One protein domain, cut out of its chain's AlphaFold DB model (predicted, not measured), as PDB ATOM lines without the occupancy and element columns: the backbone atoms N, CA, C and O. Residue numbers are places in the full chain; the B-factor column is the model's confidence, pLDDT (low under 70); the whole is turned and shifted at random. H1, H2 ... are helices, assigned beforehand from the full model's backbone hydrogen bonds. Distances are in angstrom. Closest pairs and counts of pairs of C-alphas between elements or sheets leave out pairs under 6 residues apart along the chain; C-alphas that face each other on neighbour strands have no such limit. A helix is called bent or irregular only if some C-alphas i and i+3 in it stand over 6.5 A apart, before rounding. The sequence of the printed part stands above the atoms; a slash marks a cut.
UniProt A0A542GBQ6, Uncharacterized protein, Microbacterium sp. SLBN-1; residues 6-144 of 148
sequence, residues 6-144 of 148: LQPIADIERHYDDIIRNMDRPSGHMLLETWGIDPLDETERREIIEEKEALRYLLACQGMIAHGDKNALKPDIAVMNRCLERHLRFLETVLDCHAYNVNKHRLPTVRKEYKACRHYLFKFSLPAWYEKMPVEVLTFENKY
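This is residues 6 to 144 of the 148 residues of an uncharacterized protein of Microbacterium sp. SLBN-1 (UniProt A0A542GBQ6). Two pairs of helices running opposite ways, H1 beside H3 and H4 beside H5, make the core, and the one pair packs on the other nearly at right angles through parts of the helices. H2 turns back at the last end of H1, while H6 makes a small corner after H5, and the tail beyond it pairs briefly with the link between H3 and H4 before it ends in H7, which touches no helix. The printed part has 139 residues with seven named helices, H1 to H7 in order along the chain, and no named strand; its class is all helix. It is compact, with a radius of gyration of the C-alphas of 15.5 A, and its C-alphas span 43 by 36 by 24 A.

Start at H1, residues 6 to 23, which with H5, residues 108 to 124, is the hub, each touching three helices. With its residues 19 to 23 alone H1 touches H2, residues 26 to 34, at a steep tilt of 54 degrees, opposite ways; the closest C-alphas, of Asn 22 and Gly 28, are 4.4 A apart. H1 also touches H3, residues 42 to 63, at a shallow tilt of 23 degrees, opposite ways, and here the closest C-alphas are those of Glu 13 and Leu 55, 5.8 A apart. H2 and H3 are apart. With residues 48 to 55 alone H3 touches H4, residues 77 to 93, about perpendicular at 78 degrees, with the C-alphas of Glu 51 and Cys 83 closest at 5.0 A. H1 and H4 are close but not clearly touching, their closest C-alphas, of Ile 12 and His 87, being 7.4 A apart. H4 and H5 form a helical hairpin, two helices that follow each other and touch, opposite ways at a shallow tilt of 30 degrees; look at the C-alphas of Leu 84 and Cys 117, the closest, 5.3 A apart. H5 touches H1 about perpendicular, at 81 degrees, through residues 8 to 12 of H1 alone, and the C-alphas of Pro 8 and Glu 113 are closest at 4.9 A. The helix packing is thus part aligned, part crossed: of five touching pairs with a tilt, two are at a shallow tilt. H5 only just touches H6, residues 127 to 131, and only at the corner, with 3 pairs of C-alphas within 8 A, the closest being those of Phe 124 and Tyr 130 at 5.6 A. H7, residues 140 to 143, touches no helix. Before it, residues 136 to 137 pair antiparallel with residues 72 to 73. Every O i to N i+4 pair is within hydrogen-bond range in H1, H3, H4, H5 and H6; in H2 it is 3 of 5, and H7 is too short for such a pair.

Find C-alpha 6 at (50.511, -30.464, -12.453); from there H1 runs 26.0 A to Met 23. H2, from Pro 26 to Thr 34, is only just irregular: C-alphas 27 and 30 are 6.54 A apart. H3, the longest with 22 residues, runs 31.6 A from C-alpha 42 at (39.912, -56.142, -2.215) to Gly 63. H4 runs 24.0 A from Ile 77 to Thr 93, and H5 24.4 A from Pro 108 to Phe 124. H6 goes from Pro 127 to Glu 131, and H7 ends at C-alpha 143, (50.084, -24.629, 7.538).

The two C-alphas farthest apart, those of Tyr 100 and Tyr 144, are 46.2 A apart. The printed part has no cut. The links H3 to H4, 13 residues, and H4 to H5, 14 residues, are long. The mean pLDDT of the printed part is 95.2, and no printed residue is under 70.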
ATOM      1  N   LEU A   6      51.624 -30.584 -13.408       91.12
ATOM      2  CA  LEU A   6      50.511 -30.464 -12.453       91.12
ATOM      3  C   LEU A   6      49.189 -30.914 -13.048       91.12
ATOM      4  O   LEU A   6      48.569 -31.829 -12.521       91.12
ATOM      5  N   GLN A   7      48.793 -30.319 -14.177       93.50
ATOM      6  CA  GLN A   7      47.530 -30.681 -14.809       93.50
ATOM      7  C   GLN A   7      47.494 -32.166 -15.213       93.50
ATOM      8  O   GLN A   7      46.543 -32.829 -14.832       93.50
ATOM      9  N   PRO A   8      48.528 -32.732 -15.870       96.00
ATOM     10  CA  PRO A   8      48.559 -34.166 -16.154       96.00
ATOM     11  C   PRO A   8      48.454 -35.067 -14.920       96.00
ATOM     12  O   PRO A   8      47.726 -36.043 -14.974       96.00
ATOM     13  N   ILE A   9      49.141 -34.764 -13.811       96.62
ATOM     14  CA  ILE A   9      49.006 -35.571 -12.586       96.62
ATOM     15  C   ILE A   9      47.593 -35.441 -12.000       96.62
ATOM     16  O   ILE A   9      47.047 -36.433 -11.537       96.62
ATOM     17  N   ALA A  10      46.977 -34.258 -12.069       95.88
ATOM     18  CA  ALA A  10      45.596 -34.062 -11.625       95.88
ATOM     19  C   ALA A  10      44.598 -34.809 -12.524       95.88
ATOM     20  O   ALA A  10      43.613 -35.352 -12.040       95.88
ATOM     21  N   ASP A  11      44.854 -34.870 -13.832       97.12
ATOM     22  CA  ASP A  11      44.040 -35.646 -14.771       97.12
ATOM     23  C   ASP A  11      44.119 -37.151 -14.443       97.12
ATOM     24  O   ASP A  11      43.094 -37.828 -14.435       97.12
ATOM     25  N   ILE A  12      45.314 -37.648 -14.094       97.94
ATOM     26  CA  ILE A  12      45.528 -39.035 -13.649       97.94
ATOM     27  C   ILE A  12      44.818 -39.293 -12.317       97.94
ATOM     28  O   ILE A  12      44.132 -40.297 -12.179       97.94
ATOM     29  N   GLU A  13      44.931 -38.395 -11.339       97.56
ATOM     30  CA  GLU A  13      44.261 -38.547 -10.039       97.56
ATOM     31  C   GLU A  13      42.737 -38.642 -10.180       97.56
ATOM     32  O   GLU A  13      42.121 -39.531  -9.593       97.56
ATOM     33  N   ARG A  14      42.140 -37.839 -11.069       97.25
ATOM     34  CA  ARG A  14      40.713 -37.964 -11.401       97.25
ATOM     35  C   ARG A  14      40.357 -39.287 -12.078       97.25
ATOM     36  O   ARG A  14      39.275 -39.810 -11.843       97.25
ATOM     37  N   HIS A  15      41.247 -39.852 -12.893       97.19
ATOM     38  CA  HIS A  15      41.025 -41.188 -13.450       97.19
ATOM     39  C   HIS A  15      40.960 -42.254 -12.341       97.19
ATOM     40  O   HIS A  15      40.104 -43.132 -12.384       97.19
ATOM     41  N   TYR A  16      41.790 -42.137 -11.299       97.81
ATOM     42  CA  TYR A  16      41.707 -43.011 -10.122       97.81
ATOM     43  C   TYR A  16      40.408 -42.816  -9.331       97.81
ATOM     44  O   TYR A  16      39.828 -43.799  -8.869       97.81
ATOM     45  N   ASP A  17      39.908 -41.585  -9.214       96.56
ATOM     46  CA  ASP A  17      38.572 -41.337  -8.658       96.56
ATOM     47  C   ASP A  17      37.474 -42.053  -9.445       96.56
ATOM     48  O   ASP A  17      36.592 -42.682  -8.853       96.56
ATOM     49  N   ASP A  18      37.538 -41.992 -10.776       96.38
ATOM     50  CA  ASP A  18      36.592 -42.689 -11.643       96.38
ATOM     51  C   ASP A  18      36.694 -44.209 -11.469       96.38
ATOM     52  O   ASP A  18      35.659 -44.877 -11.400       96.38
ATOM     53  N   ILE A  19      37.904 -44.759 -11.337       96.94
ATOM     54  CA  ILE A  19      38.110 -46.185 -11.054       96.94
ATOM     55  C   ILE A  19      37.412 -46.574  -9.747       96.94
ATOM     56  O   ILE A  19      36.531 -47.435  -9.755       96.94
ATOM     57  N   ILE A  20      37.742 -45.900  -8.642       96.44
ATOM     58  CA  ILE A  20      37.199 -46.198  -7.308       96.44
ATOM     59  C   ILE A  20      35.671 -46.095  -7.317       96.44
ATOM     60  O   ILE A  20      34.972 -46.989  -6.841       96.44
ATOM     61  N   ARG A  21      35.127 -45.043  -7.936       95.69
ATOM     62  CA  ARG A  21      33.679 -44.849  -8.054       95.69
ATOM     63  C   ARG A  21      32.993 -45.975  -8.829       95.69
ATOM     64  O   ARG A  21      31.837 -46.288  -8.536       95.69
ATOM     65  N   ASN A  22      33.650 -46.536  -9.841       96.25
ATOM     66  CA  ASN A  22      33.109 -47.640 -10.633       96.25
ATOM     67  C   ASN A  22      33.253 -48.998  -9.936       96.25
ATOM     68  O   ASN A  22      32.431 -49.871 -10.199       96.25
ATOM     69  N   MET A  23      34.197 -49.171  -9.005       95.31
ATOM     70  CA  MET A  23      34.290 -50.393  -8.193       95.31
ATOM     71  C   MET A  23      33.053 -50.586  -7.308       95.31
ATOM     72  O   MET A  23      32.601 -51.707  -7.092       95.31
ATOM     73  N   ASP A  24      32.447 -49.492  -6.844       91.19
ATOM     74  CA  ASP A  24      31.241 -49.522  -6.000       91.19
ATOM     75  C   ASP A  24      29.936 -49.657  -6.806       91.19
ATOM     76  O   ASP A  24      28.838 -49.655  -6.244       91.19
ATOM     77  N   ARG A  25      30.026 -49.738  -8.138       92.31
ATOM     78  CA  ARG A  25      28.875 -49.762  -9.046       92.31
ATOM     79  C   ARG A  25      28.901 -51.035  -9.885       92.31
ATOM     80  O   ARG A  25      29.763 -51.140 -10.749       92.31
ATOM     81  N   PRO A  26      27.906 -51.934  -9.768       88.69
ATOM     82  CA  PRO A  26      27.861 -53.147 -10.589       88.69
ATOM     83  C   PRO A  26      27.933 -52.877 -12.101       88.69
ATOM     84  O   PRO A  26      28.564 -53.620 -12.841       88.69
ATOM     85  N   SER A  27      27.343 -51.775 -12.580       89.38
ATOM     86  CA  SER A  27      27.435 -51.375 -13.993       89.38
ATOM     87  C   SER A  27      28.812 -50.839 -14.408       89.38
ATOM     88  O   SER A  27      29.106 -50.797 -15.599       89.38
ATOM     89  N   GLY A  28      29.643 -50.424 -13.451       91.81
ATOM     90  CA  GLY A  28      31.015 -49.973 -13.673       91.81
ATOM     91  C   GLY A  28      32.021 -51.121 -13.767       91.81
ATOM     92  O   GLY A  28      33.086 -50.934 -14.344       91.81
ATOM     93  N   HIS A  29      31.680 -52.314 -13.270       94.81
ATOM     94  CA  HIS A  29      32.582 -53.473 -13.241       94.81
ATOM     95  C   HIS A  29      33.050 -53.879 -14.637       94.81
ATOM     96  O   HIS A  29      34.247 -53.977 -14.873       94.81
ATOM     97  N   MET A  30      32.124 -53.971 -15.595       93.69
ATOM     98  CA  MET A  30      32.456 -54.304 -16.984       93.69
ATOM     99  C   MET A  30      33.437 -53.299 -17.608       93.69
ATOM    100  O   MET A  30      34.305 -53.683 -18.383       93.69
ATOM    101  N   LEU A  31      33.329 -52.011 -17.268       93.81
ATOM    102  CA  LEU A  31      34.278 -50.999 -17.736       93.81
ATOM    103  C   LEU A  31      35.669 -51.231 -17.133       93.81
ATOM    104  O   LEU A  31      36.656 -51.212 -17.863       93.81
ATOM    105  N   LEU A  32      35.744 -51.481 -15.827       95.12
ATOM    106  CA  LEU A  32      37.005 -51.721 -15.122       95.12
ATOM    107  C   LEU A  32      37.722 -52.976 -15.622       95.12
ATOM    108  O   LEU A  32      38.932 -52.940 -15.837       95.12
ATOM    109  N   GLU A  33      36.972 -54.031 -15.933       93.62
ATOM    110  CA  GLU A  33      37.517 -55.241 -16.550       93.62
ATOM    111  C   GLU A  33      38.184 -54.930 -17.902       93.62
ATOM    112  O   GLU A  33      39.275 -55.433 -18.178       93.62
ATOM    113  N   THR A  34      37.612 -54.035 -18.725       92.19
ATOM    114  CA  THR A  34      38.271 -53.599 -19.979       92.19
ATOM    115  C   THR A  34      39.556 -52.808 -19.746       92.19
ATOM    116  O   THR A  34      40.397 -52.720 -20.641       92.19
ATOM    117  N   TRP A  35      39.726 -52.240 -18.555       94.06
ATOM    118  CA  TRP A  35      40.948 -51.554 -18.136       94.06
ATOM    119  C   TRP A  35      41.931 -52.499 -17.430       94.06
ATOM    120  O   TRP A  35      43.029 -52.075 -17.069       94.06
ATOM    121  N   GLY A  36      41.570 -53.780 -17.281       92.12
ATOM    122  CA  GLY A  36      42.374 -54.798 -16.612       92.12
ATOM    123  C   GLY A  36      42.381 -54.669 -15.090       92.12
ATOM    124  O   GLY A  36      43.397 -54.992 -14.482       92.12
ATOM    125  N   ILE A  37      41.293 -54.160 -14.509       95.44
ATOM    126  CA  ILE A  37      41.086 -54.017 -13.064       95.44
ATOM    127  C   ILE A  37      39.962 -54.969 -12.653       95.44
ATOM    128  O   ILE A  37      38.873 -54.908 -13.227       95.44
ATOM    129  N   ASP A  38      40.216 -55.815 -11.660       95.38
ATOM    130  CA  ASP A  38      39.227 -56.658 -11.000       95.38
ATOM    131  C   ASP A  38      38.532 -55.861  -9.876       95.38
ATOM    132  O   ASP A  38      39.117 -55.588  -8.824       95.38
ATOM    133  N   PRO A  39      37.263 -55.460 -10.062       92.62
ATOM    134  CA  PRO A  39      36.544 -54.663  -9.073       92.62
ATOM    135  C   PRO A  39      36.152 -55.446  -7.811       92.62
ATOM    136  O   PRO A  39      35.675 -54.830  -6.853       92.62
ATOM    137  N   LEU A  40      36.301 -56.776  -7.816       94.12
ATOM    138  CA  LEU A  40      35.997 -57.655  -6.688       94.12
ATOM    139  C   LEU A  40      37.246 -58.031  -5.876       94.12
ATOM    140  O   LEU A  40      37.107 -58.590  -4.786       94.12
ATOM    141  N   ASP A  41      38.451 -57.715  -6.364       96.00
ATOM    142  CA  ASP A  41      39.687 -57.914  -5.611       96.00
ATOM    143  C   ASP A  41      39.909 -56.771  -4.604       96.00
ATOM    144  O   ASP A  41      40.312 -55.652  -4.930       96.00
ATOM    145  N   GLU A  42      39.682 -57.072  -3.326       94.75
ATOM    146  CA  GLU A  42      39.912 -56.142  -2.215       94.75
ATOM    147  C   GLU A  42      41.383 -55.720  -2.063       94.75
ATOM    148  O   GLU A  42      41.675 -54.640  -1.537       94.75
ATOM    149  N   THR A  43      42.326 -56.546  -2.523       96.56
ATOM    150  CA  THR A  43      43.747 -56.178  -2.555       96.56
ATOM    151  C   THR A  43      43.967 -55.085  -3.587       96.56
ATOM    152  O   THR A  43      44.527 -54.040  -3.253       96.56
ATOM    153  N   GLU A  44      43.461 -55.277  -4.805       95.38
ATOM    154  CA  GLU A  44      43.561 -54.293  -5.880       95.38
ATOM    155  C   GLU A  44      42.856 -52.979  -5.519       95.38
ATOM    156  O   GLU A  44      43.429 -51.900  -5.696       95.38
ATOM    157  N   ARG A  45      41.669 -53.043  -4.903       96.38
ATOM    158  CA  ARG A  45      40.979 -51.857  -4.367       96.38
ATOM    159  C   ARG A  45      41.866 -51.072  -3.401       96.38
ATOM    160  O   ARG A  45      41.979 -49.849  -3.513       96.38
ATOM    161  N   ARG A  46      42.494 -51.753  -2.438       97.38
ATOM    162  CA  ARG A  46      43.398 -51.107  -1.476       97.38
ATOM    163  C   ARG A  46      44.604 -50.473  -2.159       97.38
ATOM    164  O   ARG A  46      44.966 -49.354  -1.799       97.38
ATOM    165  N   GLU A  47      45.211 -51.163  -3.121       97.69
ATOM    166  CA  GLU A  47      46.348 -50.631  -3.875       97.69
ATOM    167  C   GLU A  47      45.968 -49.378  -4.664       97.69
ATOM    168  O   GLU A  47      46.696 -48.393  -4.616       97.69
ATOM    169  N   ILE A  48      44.808 -49.366  -5.321       98.00
ATOM    170  CA  ILE A  48      44.321 -48.214  -6.093       98.00
ATOM    171  C   ILE A  48      44.043 -47.007  -5.189       98.00
ATOM    172  O   ILE A  48      44.368 -45.874  -5.550       98.00
ATOM    173  N   ILE A  49      43.495 -47.222  -3.989       97.75
ATOM    174  CA  ILE A  49      43.308 -46.151  -2.996       97.75
ATOM    175  C   ILE A  49      44.663 -45.584  -2.545       97.75
ATOM    176  O   ILE A  49      44.827 -44.366  -2.440       97.75
ATOM    177  N   GLU A  50      45.640 -46.454  -2.293       98.00
ATOM    178  CA  GLU A  50      46.999 -46.059  -1.916       98.00
ATOM    179  C   GLU A  50      47.693 -45.266  -3.039       98.00
ATOM    180  O   GLU A  50      48.287 -44.214  -2.799       98.00
ATOM    181  N   GLU A  51      47.556 -45.728  -4.281       98.44
ATOM    182  CA  GLU A  51      48.067 -45.084  -5.494       98.44
ATOM    183  C   GLU A  51      47.427 -43.705  -5.730       98.44
ATOM    184  O   GLU A  51      48.123 -42.749  -6.087       98.44
ATOM    185  N   LYS A  52      46.127 -43.553  -5.448       97.56
ATOM    186  CA  LYS A  52      45.452 -42.249  -5.474       97.56
ATOM    187  C   LYS A  52      46.042 -41.281  -4.443       97.56
ATOM    188  O   LYS A  52      46.359 -40.139  -4.785       97.56
ATOM    189  N   GLU A  53      46.228 -41.707  -3.189       97.44
ATOM    190  CA  GLU A  53      46.864 -40.856  -2.163       97.44
ATOM    191  C   GLU A  53      48.299 -40.474  -2.551       97.44
ATOM    192  O   GLU A  53      48.766 -39.366  -2.271       97.44
ATOM    193  N   ALA A  54      48.978 -41.360  -3.272       97.56
ATOM    194  CA  ALA A  54      50.268 -41.093  -3.870       97.56
ATOM    195  C   ALA A  54      50.213 -39.902  -4.856       97.56
ATOM    196  O   ALA A  54      51.010 -38.960  -4.751       97.56
ATOM    197  N   LEU A  55      49.251 -39.889  -5.782       97.50
ATOM    198  CA  LEU A  55      49.048 -38.770  -6.714       97.50
ATOM    199  C   LEU A  55      48.698 -37.472  -5.979       97.50
ATOM    200  O   LEU A  55      49.258 -36.417  -6.290       97.50
ATOM    201  N   ARG A  56      47.852 -37.552  -4.948       96.38
ATOM    202  CA  ARG A  56      47.515 -36.420  -4.074       96.38
ATOM    203  C   ARG A  56      48.758 -35.809  -3.421       96.38
ATOM    204  O   ARG A  56      48.907 -34.587  -3.413       96.38
ATOM    205  N   TYR A  57      49.686 -36.631  -2.928       97.00
ATOM    206  CA  TYR A  57      50.969 -36.160  -2.400       97.00
ATOM    207  C   TYR A  57      51.838 -35.481  -3.470       97.00
ATOM    208  O   TYR A  57      52.422 -34.423  -3.215       97.00
ATOM    209  N   LEU A  58      51.901 -36.036  -4.683       95.31
ATOM    210  CA  LEU A  58      52.629 -35.434  -5.804       95.31
ATOM    211  C   LEU A  58      52.082 -34.048  -6.179       95.31
ATOM    212  O   LEU A  58      52.863 -33.111  -6.378       95.31
ATOM    213  N   LEU A  59      50.756 -33.906  -6.238       95.12
ATOM    214  CA  LEU A  59      50.080 -32.624  -6.459       95.12
ATOM    215  C   LEU A  59      50.379 -31.640  -5.327       95.12
ATOM    216  O   LEU A  59      50.762 -30.496  -5.587       95.12
ATOM    217  N   ALA A  60      50.294 -32.100  -4.078       94.88
ATOM    218  CA  ALA A  60      50.591 -31.290  -2.905       94.88
ATOM    219  C   ALA A  60      52.038 -30.775  -2.914       94.88
ATOM    220  O   ALA A  60      52.282 -29.608  -2.620       94.88
ATOM    221  N   CYS A  61      53.007 -31.601  -3.323       93.75
ATOM    222  CA  CYS A  61      54.402 -31.180  -3.465       93.75
ATOM    223  C   CYS A  61      54.565 -30.028  -4.465       93.75
ATOM    224  O   CYS A  61      55.358 -29.115  -4.237       93.75
ATOM    225  N   GLN A  62      53.817 -30.053  -5.569       90.06
ATOM    226  CA  GLN A  62      53.871 -28.995  -6.576       90.06
ATOM    227  C   GLN A  62      53.139 -27.719  -6.136       90.06
ATOM    228  O   GLN A  62      53.628 -26.625  -6.419       90.06
ATOM    229  N   GLY A  63      52.000 -27.853  -5.450       86.69
ATOM    230  CA  GLY A  63      51.215 -26.734  -4.911       86.69
ATOM    231  C   GLY A  63      51.719 -26.192  -3.568       86.69
ATOM    232  O   GLY A  63      51.271 -25.144  -3.114       86.69
ATOM    233  N   MET A  64      52.657 -26.897  -2.926       88.81
ATOM    234  CA  MET A  64      53.169 -26.656  -1.568       88.81
ATOM    235  C   MET A  64      52.106 -26.684  -0.454       88.81
ATOM    236  O   MET A  64      52.397 -26.268   0.675       88.81
ATOM    237  N   ILE A  65      50.896 -27.144  -0.762       91.50
ATOM    238  CA  ILE A  65      49.742 -27.271   0.130       91.50
ATOM    239  C   ILE A  65      49.028 -28.569  -0.257       91.50
ATOM    240  O   ILE A  65      48.795 -28.820  -1.439       91.50
ATOM    241  N   ALA A  66      48.688 -29.392   0.730       92.00
ATOM    242  CA  ALA A  66      47.838 -30.556   0.534       92.00
ATOM    243  C   ALA A  66      46.366 -30.135   0.479       92.00
ATOM    244  O   ALA A  66      45.899 -29.364   1.315       92.00
ATOM    245  N   HIS A  67      45.631 -30.665  -0.494       84.44
ATOM    246  CA  HIS A  67      44.186 -30.473  -0.598       84.44
ATOM    247  C   HIS A  67      43.447 -31.583   0.161       84.44
ATOM    248  O   HIS A  67      43.850 -32.746   0.092       84.44
ATOM    249  N   GLY A  68      42.374 -31.236   0.877       84.38
ATOM    250  CA  GLY A  68      41.565 -32.157   1.687       84.38
ATOM    251  C   GLY A  68      41.839 -32.055   3.191       84.38
ATOM    252  O   GLY A  68      42.541 -31.156   3.639       84.38
ATOM    253  N   ASP A  69      41.301 -33.005   3.957       87.75
ATOM    254  CA  ASP A  69      41.133 -32.853   5.415       87.75
ATOM    255  C   ASP A  69      42.366 -33.236   6.255       87.75
ATOM    256  O   ASP A  69      42.411 -33.002   7.460       87.75
ATOM    257  N   LYS A  70      43.372 -33.863   5.638       92.94
ATOM    258  CA  LYS A  70      44.575 -34.384   6.312       92.94
ATOM    259  C   LYS A  70      45.846 -33.984   5.573       92.94
ATOM    260  O   LYS A  70      45.801 -33.752   4.371       92.94
ATOM    261  N   ASN A  71      46.998 -33.968   6.239       95.12
ATOM    262  CA  ASN A  71      48.279 -33.788   5.543       95.12
ATOM    263  C   ASN A  71      48.476 -34.885   4.478       95.12
ATOM    264  O   ASN A  71      47.954 -35.997   4.602       95.12
ATOM    265  N   ALA A  72      49.220 -34.574   3.421       96.12
ATOM    266  CA  ALA A  72      49.643 -35.572   2.448       96.12
ATOM    267  C   ALA A  72      50.992 -36.147   2.884       96.12
ATOM    268  O   ALA A  72      51.974 -35.412   2.985       96.12
ATOM    269  N   LEU A  73      51.039 -37.448   3.151       97.00
ATOM    270  CA  LEU A  73      52.257 -38.134   3.574       97.00
ATOM    271  C   LEU A  73      53.031 -38.636   2.362       97.00
ATOM    272  O   LEU A  73      52.434 -39.033   1.362       97.00
ATOM    273  N   LYS A  74      54.361 -38.626   2.466       97.38
ATOM    274  CA  LYS A  74      55.243 -39.189   1.451       97.38
ATOM    275  C   LYS A  74      54.985 -40.695   1.334       97.38
ATOM    276  O   LYS A  74      55.229 -41.413   2.300       97.38
ATOM    277  N   PRO A  75      54.507 -41.176   0.179       96.94
ATOM    278  CA  PRO A  75      54.237 -42.589  -0.043       96.94
ATOM    279  C   PRO A  75      55.529 -43.312  -0.385       96.94
ATOM    280  O   PRO A  75      56.436 -42.688  -0.942       96.94
ATOM    281  N   ASP A  76      55.588 -44.619  -0.148       96.81
ATOM    282  CA  ASP A  76      56.715 -45.443  -0.574       96.81
ATOM    283  C   ASP A  76      56.956 -45.342  -2.083       96.81
ATOM    284  O   ASP A  76      56.033 -45.243  -2.899       96.81
ATOM    285  N   ILE A  77      58.227 -45.406  -2.477       96.50
ATOM    286  CA  ILE A  77      58.612 -45.325  -3.890       96.50
ATOM    287  C   ILE A  77      57.986 -46.449  -4.732       96.50
ATOM    288  O   ILE A  77      57.679 -46.248  -5.905       96.50
ATOM    289  N   ALA A  78      57.752 -47.618  -4.130       97.31
ATOM    290  CA  ALA A  78      57.076 -48.730  -4.787       97.31
ATOM    291  C   ALA A  78      55.634 -48.362  -5.180       97.31
ATOM    292  O   ALA A  78      55.230 -48.631  -6.307       97.31
ATOM    293  N   VAL A  79      54.904 -47.665  -4.303       98.12
ATOM    294  CA  VAL A  79      53.540 -47.173  -4.563       98.12
ATOM    295  C   VAL A  79      53.550 -46.130  -5.680       98.12
ATOM    296  O   VAL A  79      52.733 -46.194  -6.595       98.12
ATOM    297  N   MET A  80      54.513 -45.200  -5.646       96.94
ATOM    298  CA  MET A  80      54.712 -44.206  -6.710       96.94
ATOM    299  C   MET A  80      54.903 -44.859  -8.080       96.94
ATOM    300  O   MET A  80      54.250 -44.474  -9.050       96.94
ATOM    301  N   ASN A  81      55.795 -45.847  -8.160       97.81
ATOM    302  CA  ASN A  81      56.078 -46.535  -9.413       97.81
ATOM    303  C   ASN A  81      54.866 -47.343  -9.881       97.81
ATOM    304  O   ASN A  81      54.454 -47.173 -11.028       97.81
ATOM    305  N   ARG A  82      54.240 -48.123  -8.987       97.94
ATOM    306  CA  ARG A  82      53.045 -48.924  -9.297       97.94
ATOM    307  C   ARG A  82      51.911 -48.053  -9.844       97.94
ATOM    308  O   ARG A  82      51.362 -48.372 -10.894       97.94
ATOM    309  N   CYS A  83      51.655 -46.899  -9.224       98.19
ATOM    310  CA  CYS A  83      50.654 -45.930  -9.678       98.19
ATOM    311  C   CYS A  83      50.894 -45.455 -11.126       98.19
ATOM    312  O   CYS A  83      49.998 -45.484 -11.978       98.19
ATOM    313  N   LEU A  84      52.119 -45.007 -11.422       98.12
ATOM    314  CA  LEU A  84      52.465 -44.449 -12.731       98.12
ATOM    315  C   LEU A  84      52.555 -45.525 -13.817       98.12
ATOM    316  O   LEU A  84      52.204 -45.258 -14.968       98.12
ATOM    317  N   GLU A  85      53.018 -46.723 -13.466       98.00
ATOM    318  CA  GLU A  85      53.066 -47.885 -14.355       98.00
ATOM    319  C   GLU A  85      51.667 -48.407 -14.680       98.00
ATOM    320  O   GLU A  85      51.389 -48.682 -15.848       98.00
ATOM    321  N   ARG A  86      50.762 -48.474 -13.693       97.88
ATOM    322  CA  ARG A  86      49.356 -48.839 -13.913       97.88
ATOM    323  C   ARG A  86      48.685 -47.863 -14.875       97.88
ATOM    324  O   ARG A  86      48.076 -48.296 -15.852       97.88
ATOM    325  N   HIS A  87      48.859 -46.553 -14.668       98.12
ATOM    326  CA  HIS A  87      48.291 -45.566 -15.592       98.12
ATOM    327  C   HIS A  87      48.932 -45.642 -16.979       98.12
ATOM    328  O   HIS A  87      48.226 -45.565 -17.975       98.12
ATOM    329  N   LEU A  88      50.251 -45.845 -17.082       97.69
ATOM    330  CA  LEU A  88      50.891 -46.059 -18.387       97.69
ATOM    331  C   LEU A  88      50.324 -47.272 -19.111       97.69
ATOM    332  O   LEU A  88      50.026 -47.161 -20.296       97.69
ATOM    333  N   ARG A  89      50.120 -48.387 -18.403       97.12
ATOM    334  CA  ARG A  89      49.496 -49.580 -18.976       97.12
ATOM    335  C   ARG A  89      48.110 -49.255 -19.513       97.12
ATOM    336  O   ARG A  89      47.841 -49.600 -20.651       97.12
ATOM    337  N   PHE A  90      47.284 -48.530 -18.759       97.50
ATOM    338  CA  PHE A  90      45.984 -48.053 -19.241       97.50
ATOM    339  C   PHE A  90      46.107 -47.219 -20.530       97.50
ATOM    340  O   PHE A  90      45.396 -47.471 -21.503       97.50
ATOM    341  N   LEU A  91      47.039 -46.260 -20.587       97.69
ATOM    342  CA  LEU A  91      47.255 -45.451 -21.793       97.69
ATOM    343  C   LEU A  91      47.709 -46.300 -22.995       97.69
ATOM    344  O   LEU A  91      47.325 -46.009 -24.127       97.69
ATOM    345  N   GLU A  92      48.517 -47.331 -22.762       97.00
ATOM    346  CA  GLU A  92      49.062 -48.215 -23.797       97.00
ATOM    347  C   GLU A  92      48.027 -49.228 -24.297       97.00
ATOM    348  O   GLU A  92      47.922 -49.447 -25.502       97.00
ATOM    349  N   THR A  93      47.244 -49.830 -23.398       95.44
ATOM    350  CA  THR A  93      46.295 -50.900 -23.738       95.44
ATOM    351  C   THR A  93      44.931 -50.370 -24.163       95.44
ATOM    352  O   THR A  93      44.350 -50.896 -25.108       95.44
ATOM    353  N   VAL A  94      44.423 -49.329 -23.498       96.00
ATOM    354  CA  VAL A  94      43.070 -48.801 -23.734       96.00
ATOM    355  C   VAL A  94      43.090 -47.659 -24.746       96.00
ATOM    356  O   VAL A  94      42.192 -47.557 -25.579       96.00
ATOM    357  N   LEU A  95      44.111 -46.797 -24.697       96.12
ATOM    358  CA  LEU A  95      44.194 -45.603 -25.549       96.12
ATOM    359  C   LEU A  95      45.207 -45.724 -26.696       96.12
ATOM    360  O   LEU A  95      45.372 -44.762 -27.442       96.12
ATOM    361  N   ASP A  96      45.870 -46.875 -26.852       96.06
ATOM    362  CA  ASP A  96      46.878 -47.139 -27.892       96.06
ATOM    363  C   ASP A  96      47.981 -46.058 -27.968       96.06
ATOM    364  O   ASP A  96      48.476 -45.668 -29.034       96.06
ATOM    365  N   CYS A  97      48.371 -45.518 -26.812       97.62
ATOM    366  CA  CYS A  97      49.415 -44.508 -26.697       97.62
ATOM    367  C   CYS A  97      50.694 -45.130 -26.139       97.62
ATOM    368  O   CYS A  97      50.796 -45.396 -24.948       97.62
ATOM    369  N   HIS A  98      51.695 -45.283 -27.001       96.94
ATOM    370  CA  HIS A  98      52.983 -45.920 -26.734       96.94
ATOM    371  C   HIS A  98      54.144 -44.939 -26.900       96.94
ATOM    372  O   HIS A  98      54.043 -43.910 -27.575       96.94
ATOM    373  N   ALA A  99      55.324 -45.301 -26.394       95.94
ATOM    374  CA  ALA A  99      56.527 -44.474 -26.513       95.94
ATOM    375  C   ALA A  99      56.877 -44.087 -27.967       95.94
ATOM    376  O   ALA A  99      57.339 -42.971 -28.214       95.94
ATOM    377  N   TYR A 100      56.633 -44.975 -28.938       95.94
ATOM    378  CA  TYR A 100      56.948 -44.734 -30.352       95.94
ATOM    379  C   TYR A 100      55.919 -43.849 -31.078       95.94
ATOM    380  O   TYR A 100      56.256 -43.238 -32.095       95.94
ATOM    381  N   ASN A 101      54.679 -43.746 -30.581       96.44
ATOM    382  CA  ASN A 101      53.609 -42.974 -31.226       96.44
ATOM    383  C   ASN A 101      53.125 -41.767 -30.396       96.44
ATOM    384  O   ASN A 101      52.417 -40.920 -30.942       96.44
ATOM    385  N   VAL A 102      53.570 -41.603 -29.141       96.62
ATOM    386  CA  VAL A 102      53.097 -40.557 -28.216       96.62
ATOM    387  C   VAL A 102      53.152 -39.155 -28.819       96.62
ATOM    388  O   VAL A 102      52.252 -38.352 -28.625       96.62
ATOM    389  N   ASN A 103      54.171 -38.808 -29.608       96.00
ATOM    390  CA  ASN A 103      54.244 -37.463 -30.193       96.00
ATOM    391  C   ASN A 103      53.185 -37.220 -31.286       96.00
ATOM    392  O   ASN A 103      52.783 -36.074 -31.495       96.00
ATOM    393  N   LYS A 104      52.708 -38.293 -31.926       96.12
ATOM    394  CA  LYS A 104      51.712 -38.298 -33.008       96.12
ATOM    395  C   LYS A 104      50.295 -38.639 -32.527       96.12
ATOM    396  O   LYS A 104      49.364 -38.551 -33.320       96.12
ATOM    397  N   HIS A 105      50.122 -39.015 -31.257       96.75
ATOM    398  CA  HIS A 105      48.816 -39.367 -30.707       96.75
ATOM    399  C   HIS A 105      47.826 -38.193 -30.821       96.75
ATOM    400  O   HIS A 105      48.177 -37.032 -30.586       96.75
ATOM    401  N   ARG A 106      46.576 -38.498 -31.191       95.62
ATOM    402  CA  ARG A 106      45.565 -37.491 -31.560       95.62
ATOM    403  C   ARG A 106      45.169 -36.599 -30.384       95.62
ATOM    404  O   ARG A 106      45.012 -35.393 -30.550       95.62
ATOM    405  N   LEU A 107      45.046 -37.184 -29.193       96.06
ATOM    406  CA  LEU A 107      44.578 -36.491 -27.992       96.06
ATOM    407  C   LEU A 107      45.741 -35.817 -27.240       96.06
ATOM    408  O   LEU A 107      46.649 -36.513 -26.781       96.06
ATOM    409  N   PRO A 108      45.758 -34.476 -27.087       94.75
ATOM    410  CA  PRO A 108      46.815 -33.772 -26.359       94.75
ATOM    411  C   PRO A 108      46.929 -34.145 -24.877       94.75
ATOM    412  O   PRO A 108      48.041 -34.128 -24.359       94.75
ATOM    413  N   THR A 109      45.818 -34.458 -24.209       94.94
ATOM    414  CA  THR A 109      45.779 -34.859 -22.790       94.94
ATOM    415  C   THR A 109      46.534 -36.165 -22.576       94.94
ATOM    416  O   THR A 109      47.557 -36.161 -21.899       94.94
ATOM    417  N   VAL A 110      46.172 -37.209 -23.328       96.75
ATOM    418  CA  VAL A 110      46.848 -38.519 -23.348       96.75
ATOM    419  C   VAL A 110      48.360 -38.380 -23.559       96.75
ATOM    420  O   VAL A 110      49.163 -38.983 -22.851       96.75
ATOM    421  N   ARG A 111      48.789 -37.511 -24.488       96.69
ATOM    422  CA  ARG A 111      50.222 -37.243 -24.716       96.69
ATOM    423  C   ARG A 111      50.918 -36.658 -23.496       96.69
ATOM    424  O   ARG A 111      52.090 -36.952 -23.257       96.69
ATOM    425  N   LYS A 112      50.246 -35.751 -22.790       96.62
ATOM    426  CA  LYS A 112      50.803 -35.076 -21.617       96.62
ATOM    427  C   LYS A 112      50.847 -36.016 -20.418       96.62
ATOM    428  O   LYS A 112      51.876 -36.026 -19.752       96.62
ATOM    429  N   GLU A 113      49.805 -36.812 -20.197       97.62
ATOM    430  CA  GLU A 113      49.757 -37.850 -19.157       97.62
ATOM    431  C   GLU A 113      50.859 -38.889 -19.368       97.62
ATOM    432  O   GLU A 113      51.688 -39.080 -18.482       97.62
ATOM    433  N   TYR A 114      50.990 -39.440 -20.582       98.12
ATOM    434  CA  TYR A 114      52.056 -40.398 -20.907       98.12
ATOM    435  C   TYR A 114      53.448 -39.823 -20.603       98.12
ATOM    436  O   TYR A 114      54.297 -40.446 -19.961       98.12
ATOM    437  N   LYS A 115      53.690 -38.576 -21.030       97.06
ATOM    438  CA  LYS A 115      54.953 -37.872 -20.763       97.06
ATOM    439  C   LYS A 115      55.155 -37.558 -19.281       97.06
ATOM    440  O   LYS A 115      56.308 -37.498 -18.860       97.06
ATOM    441  N   ALA A 116      54.088 -37.328 -18.518       96.81
ATOM    442  CA  ALA A 116      54.152 -37.111 -17.077       96.81
ATOM    443  C   ALA A 116      54.570 -38.396 -16.363       96.81
ATOM    444  O   ALA A 116      55.560 -38.367 -15.633       96.81
ATOM    445  N   CYS A 117      53.918 -39.528 -16.650       97.81
ATOM    446  CA  CYS A 117      54.284 -40.813 -16.058       97.81
ATOM    447  C   CYS A 117      55.741 -41.172 -16.352       97.81
ATOM    448  O   CYS A 117      56.517 -41.415 -15.432       97.81
ATOM    449  N   ARG A 118      56.168 -41.093 -17.621       97.06
ATOM    450  CA  ARG A 118      57.570 -41.348 -18.004       97.06
ATOM    451  C   ARG A 118      58.553 -40.401 -17.317       97.06
ATOM    452  O   ARG A 118      59.643 -40.824 -16.940       97.06
ATOM    453  N   HIS A 119      58.192 -39.124 -17.170       95.62
ATOM    454  CA  HIS A 119      59.030 -38.151 -16.475       95.62
ATOM    455  C   HIS A 119      59.217 -38.528 -15.008       95.62
ATOM    456  O   HIS A 119      60.350 -38.548 -14.530       95.62
ATOM    457  N   TYR A 120      58.126 -38.826 -14.305       95.69
ATOM    458  CA  TYR A 120      58.176 -39.137 -12.885       95.69
ATOM    459  C   TYR A 120      58.808 -40.491 -12.596       95.69
ATOM    460  O   TYR A 120      59.648 -40.553 -11.709       95.69
ATOM    461  N   LEU A 121      58.540 -41.525 -13.396       97.00
ATOM    462  CA  LEU A 121      59.244 -42.806 -13.283       97.00
ATOM    463  C   LEU A 121      60.760 -42.631 -13.421       97.00
ATOM    464  O   LEU A 121      61.529 -43.146 -12.614       97.00
ATOM    465  N   PHE A 122      61.209 -41.815 -14.383       96.19
ATOM    466  CA  PHE A 122      62.627 -41.476 -14.482       96.19
ATOM    467  C   PHE A 122      63.122 -40.709 -13.246       96.19
ATOM    468  O   PHE A 122      64.201 -41.002 -12.738       96.19
ATOM    469  N   LYS A 123      62.356 -39.744 -12.726       94.12
ATOM    470  CA  LYS A 123      62.740 -39.006 -11.512       94.12
ATOM    471  C   LYS A 123      62.839 -39.904 -10.282       94.12
ATOM    472  O   LYS A 123      63.805 -39.766  -9.540       94.12
ATOM    473  N   PHE A 124      61.906 -40.827 -10.097       94.25
ATOM    474  CA  PHE A 124      61.918 -41.777  -8.989       94.25
ATOM    475  C   PHE A 124      63.031 -42.815  -9.127       94.25
ATOM    476  O   PHE A 124      63.613 -43.203  -8.123       94.25
ATOM    477  N   SER A 125      63.452 -43.159 -10.349       93.88
ATOM    478  CA  SER A 125      64.647 -43.995 -10.553       93.88
ATOM    479  C   SER A 125      65.955 -43.366 -10.045       93.88
ATOM    480  O   SER A 125      66.971 -44.050  -9.969       93.88
ATOM    481  N   LEU A 126      65.949 -42.072  -9.690       94.25
ATOM    482  CA  LEU A 126      67.076 -41.364  -9.086       94.25
ATOM    483  C   LEU A 126      66.859 -41.266  -7.561       94.25
ATOM    484  O   LEU A 126      66.118 -40.378  -7.124       94.25
ATOM    485  N   PRO A 127      67.531 -42.088  -6.725       89.62
ATOM    486  CA  PRO A 127      67.274 -42.137  -5.278       89.62
ATOM    487  C   PRO A 127      67.374 -40.766  -4.601       89.62
ATOM    488  O   PRO A 127      66.461 -40.335  -3.900       89.62
ATOM    489  N   ALA A 128      68.415 -40.003  -4.946       92.69
ATOM    490  CA  ALA A 128      68.652 -38.665  -4.411       92.69
ATOM    491  C   ALA A 128      67.545 -37.647  -4.744       92.69
ATOM    492  O   ALA A 128      67.459 -36.599  -4.104       92.69
ATOM    493  N   TRP A 129      66.732 -37.888  -5.780       93.12
ATOM    494  CA  TRP A 129      65.598 -37.021  -6.095       93.12
ATOM    495  C   TRP A 129      64.412 -37.328  -5.182       93.12
ATOM    496  O   TRP A 129      63.864 -36.409  -4.577       93.12
ATOM    497  N   TYR A 130      64.063 -38.609  -5.039       93.12
ATOM    498  CA  TYR A 130      62.977 -39.044  -4.165       93.12
ATOM    499  C   TYR A 130      63.278 -38.736  -2.695       93.12
ATOM    500  O   TYR A 130      62.420 -38.208  -1.992       93.12
ATOM    501  N   GLU A 131      64.508 -38.956  -2.226       93.75
ATOM    502  CA  GLU A 131      64.935 -38.633  -0.855       93.75
ATOM    503  C   GLU A 131      64.723 -37.157  -0.495       93.75
ATOM    504  O   GLU A 131      64.285 -36.855   0.611       93.75
ATOM    505  N   LYS A 132      64.935 -36.241  -1.448       94.56
ATOM    506  CA  LYS A 132      64.749 -34.792  -1.256       94.56
ATOM    507  C   LYS A 132      63.287 -34.348  -1.192       94.56
ATOM    508  O   LYS A 132      63.029 -33.186  -0.877       94.56
ATOM    509  N   MET A 133      62.334 -35.217  -1.521       94.19
ATOM    510  CA  MET A 133      60.916 -34.885  -1.411       94.19
ATOM    511  C   MET A 133      60.479 -34.813   0.063       94.19
ATOM    512  O   MET A 133      60.935 -35.638   0.863       94.19
ATOM    513  N   PRO A 134      59.592 -33.866   0.423       95.50
ATOM    514  CA  PRO A 134      59.200 -33.614   1.809       95.50
ATOM    515  C   PRO A 134      58.489 -34.822   2.424       95.50
ATOM    516  O   PRO A 134      57.669 -35.445   1.766       95.50
ATOM    517  N   VAL A 135      58.766 -35.153   3.685       96.50
ATOM    518  CA  VAL A 135      58.126 -36.301   4.362       96.50
ATOM    519  C   VAL A 135      56.606 -36.128   4.460       96.50
ATOM    520  O   VAL A 135      55.861 -37.097   4.351       96.50
ATOM    521  N   GLU A 136      56.143 -34.890   4.592       96.56
ATOM    522  CA  GLU A 136      54.731 -34.537   4.555       96.56
ATOM    523  C   GLU A 136      54.522 -33.178   3.883       96.56
ATOM    524  O   GLU A 136      55.409 -32.320   3.873       96.56
ATOM    525  N   VAL A 137      53.329 -32.970   3.334       96.56
ATOM    526  CA  VAL A 137      52.853 -31.665   2.877       96.56
ATOM    527  C   VAL A 137      51.598 -31.314   3.665       96.56
ATOM    528  O   VAL A 137      50.634 -32.078   3.696       96.56
ATOM    529  N   LEU A 138      51.623 -30.152   4.312       96.06
ATOM    530  CA  LEU A 138      50.552 -29.697   5.193       96.06
ATOM    531  C   LEU A 138      49.334 -29.208   4.405       96.06
ATOM    532  O   LEU A 138      49.485 -28.620   3.330       96.06
ATOM    533  N   THR A 139      48.141 -29.394   4.972       95.12
ATOM    534  CA  THR A 139      46.929 -28.698   4.507       95.12
ATOM    535  C   THR A 139      47.031 -27.198   4.759       95.12
ATOM    536  O   THR A 139      47.911 -26.740   5.494       95.12
ATOM    537  N   PHE A 140      46.145 -26.406   4.153       92.81
ATOM    538  CA  PHE A 140      46.143 -24.958   4.362       92.81
ATOM    539  C   PHE A 140      45.915 -24.609   5.839       92.81
ATOM    540  O   PHE A 140      46.665 -23.818   6.406       92.81
ATOM    541  N   GLU A 141      44.945 -25.264   6.473       92.62
ATOM    542  CA  GLU A 141      44.550 -25.072   7.869       92.62
ATOM    543  C   GLU A 141      45.703 -25.396   8.823       92.62
ATOM    544  O   GLU A 141      45.975 -24.640   9.754       92.62
ATOM    545  N   ASN A 142      46.431 -26.487   8.564       92.25
ATOM    546  CA  ASN A 142      47.572 -26.889   9.388       92.25
ATOM    547  C   ASN A 142      48.806 -26.016   9.134       92.25
ATOM    548  O   ASN A 142      49.613 -25.799  10.036       92.25
ATOM    549  N   LYS A 143      48.969 -25.506   7.909       90.94
ATOM    550  CA  LYS A 143      50.084 -24.629   7.538       90.94
ATOM    551  C   LYS A 143      49.898 -23.200   8.051       90.94
ATOM    552  O   LYS A 143      50.885 -22.537   8.365       90.94
ATOM    553  N   TYR A 144      48.653 -22.736   8.143       91.56
ATOM    554  CA  TYR A 144      48.284 -21.383   8.551       91.56
ATOM    555  C   TYR A 144      47.171 -21.402   9.617       91.56
ATOM    556  O   TYR A 144      46.064 -20.926   9.364       91.56
TER     557      TYR A 144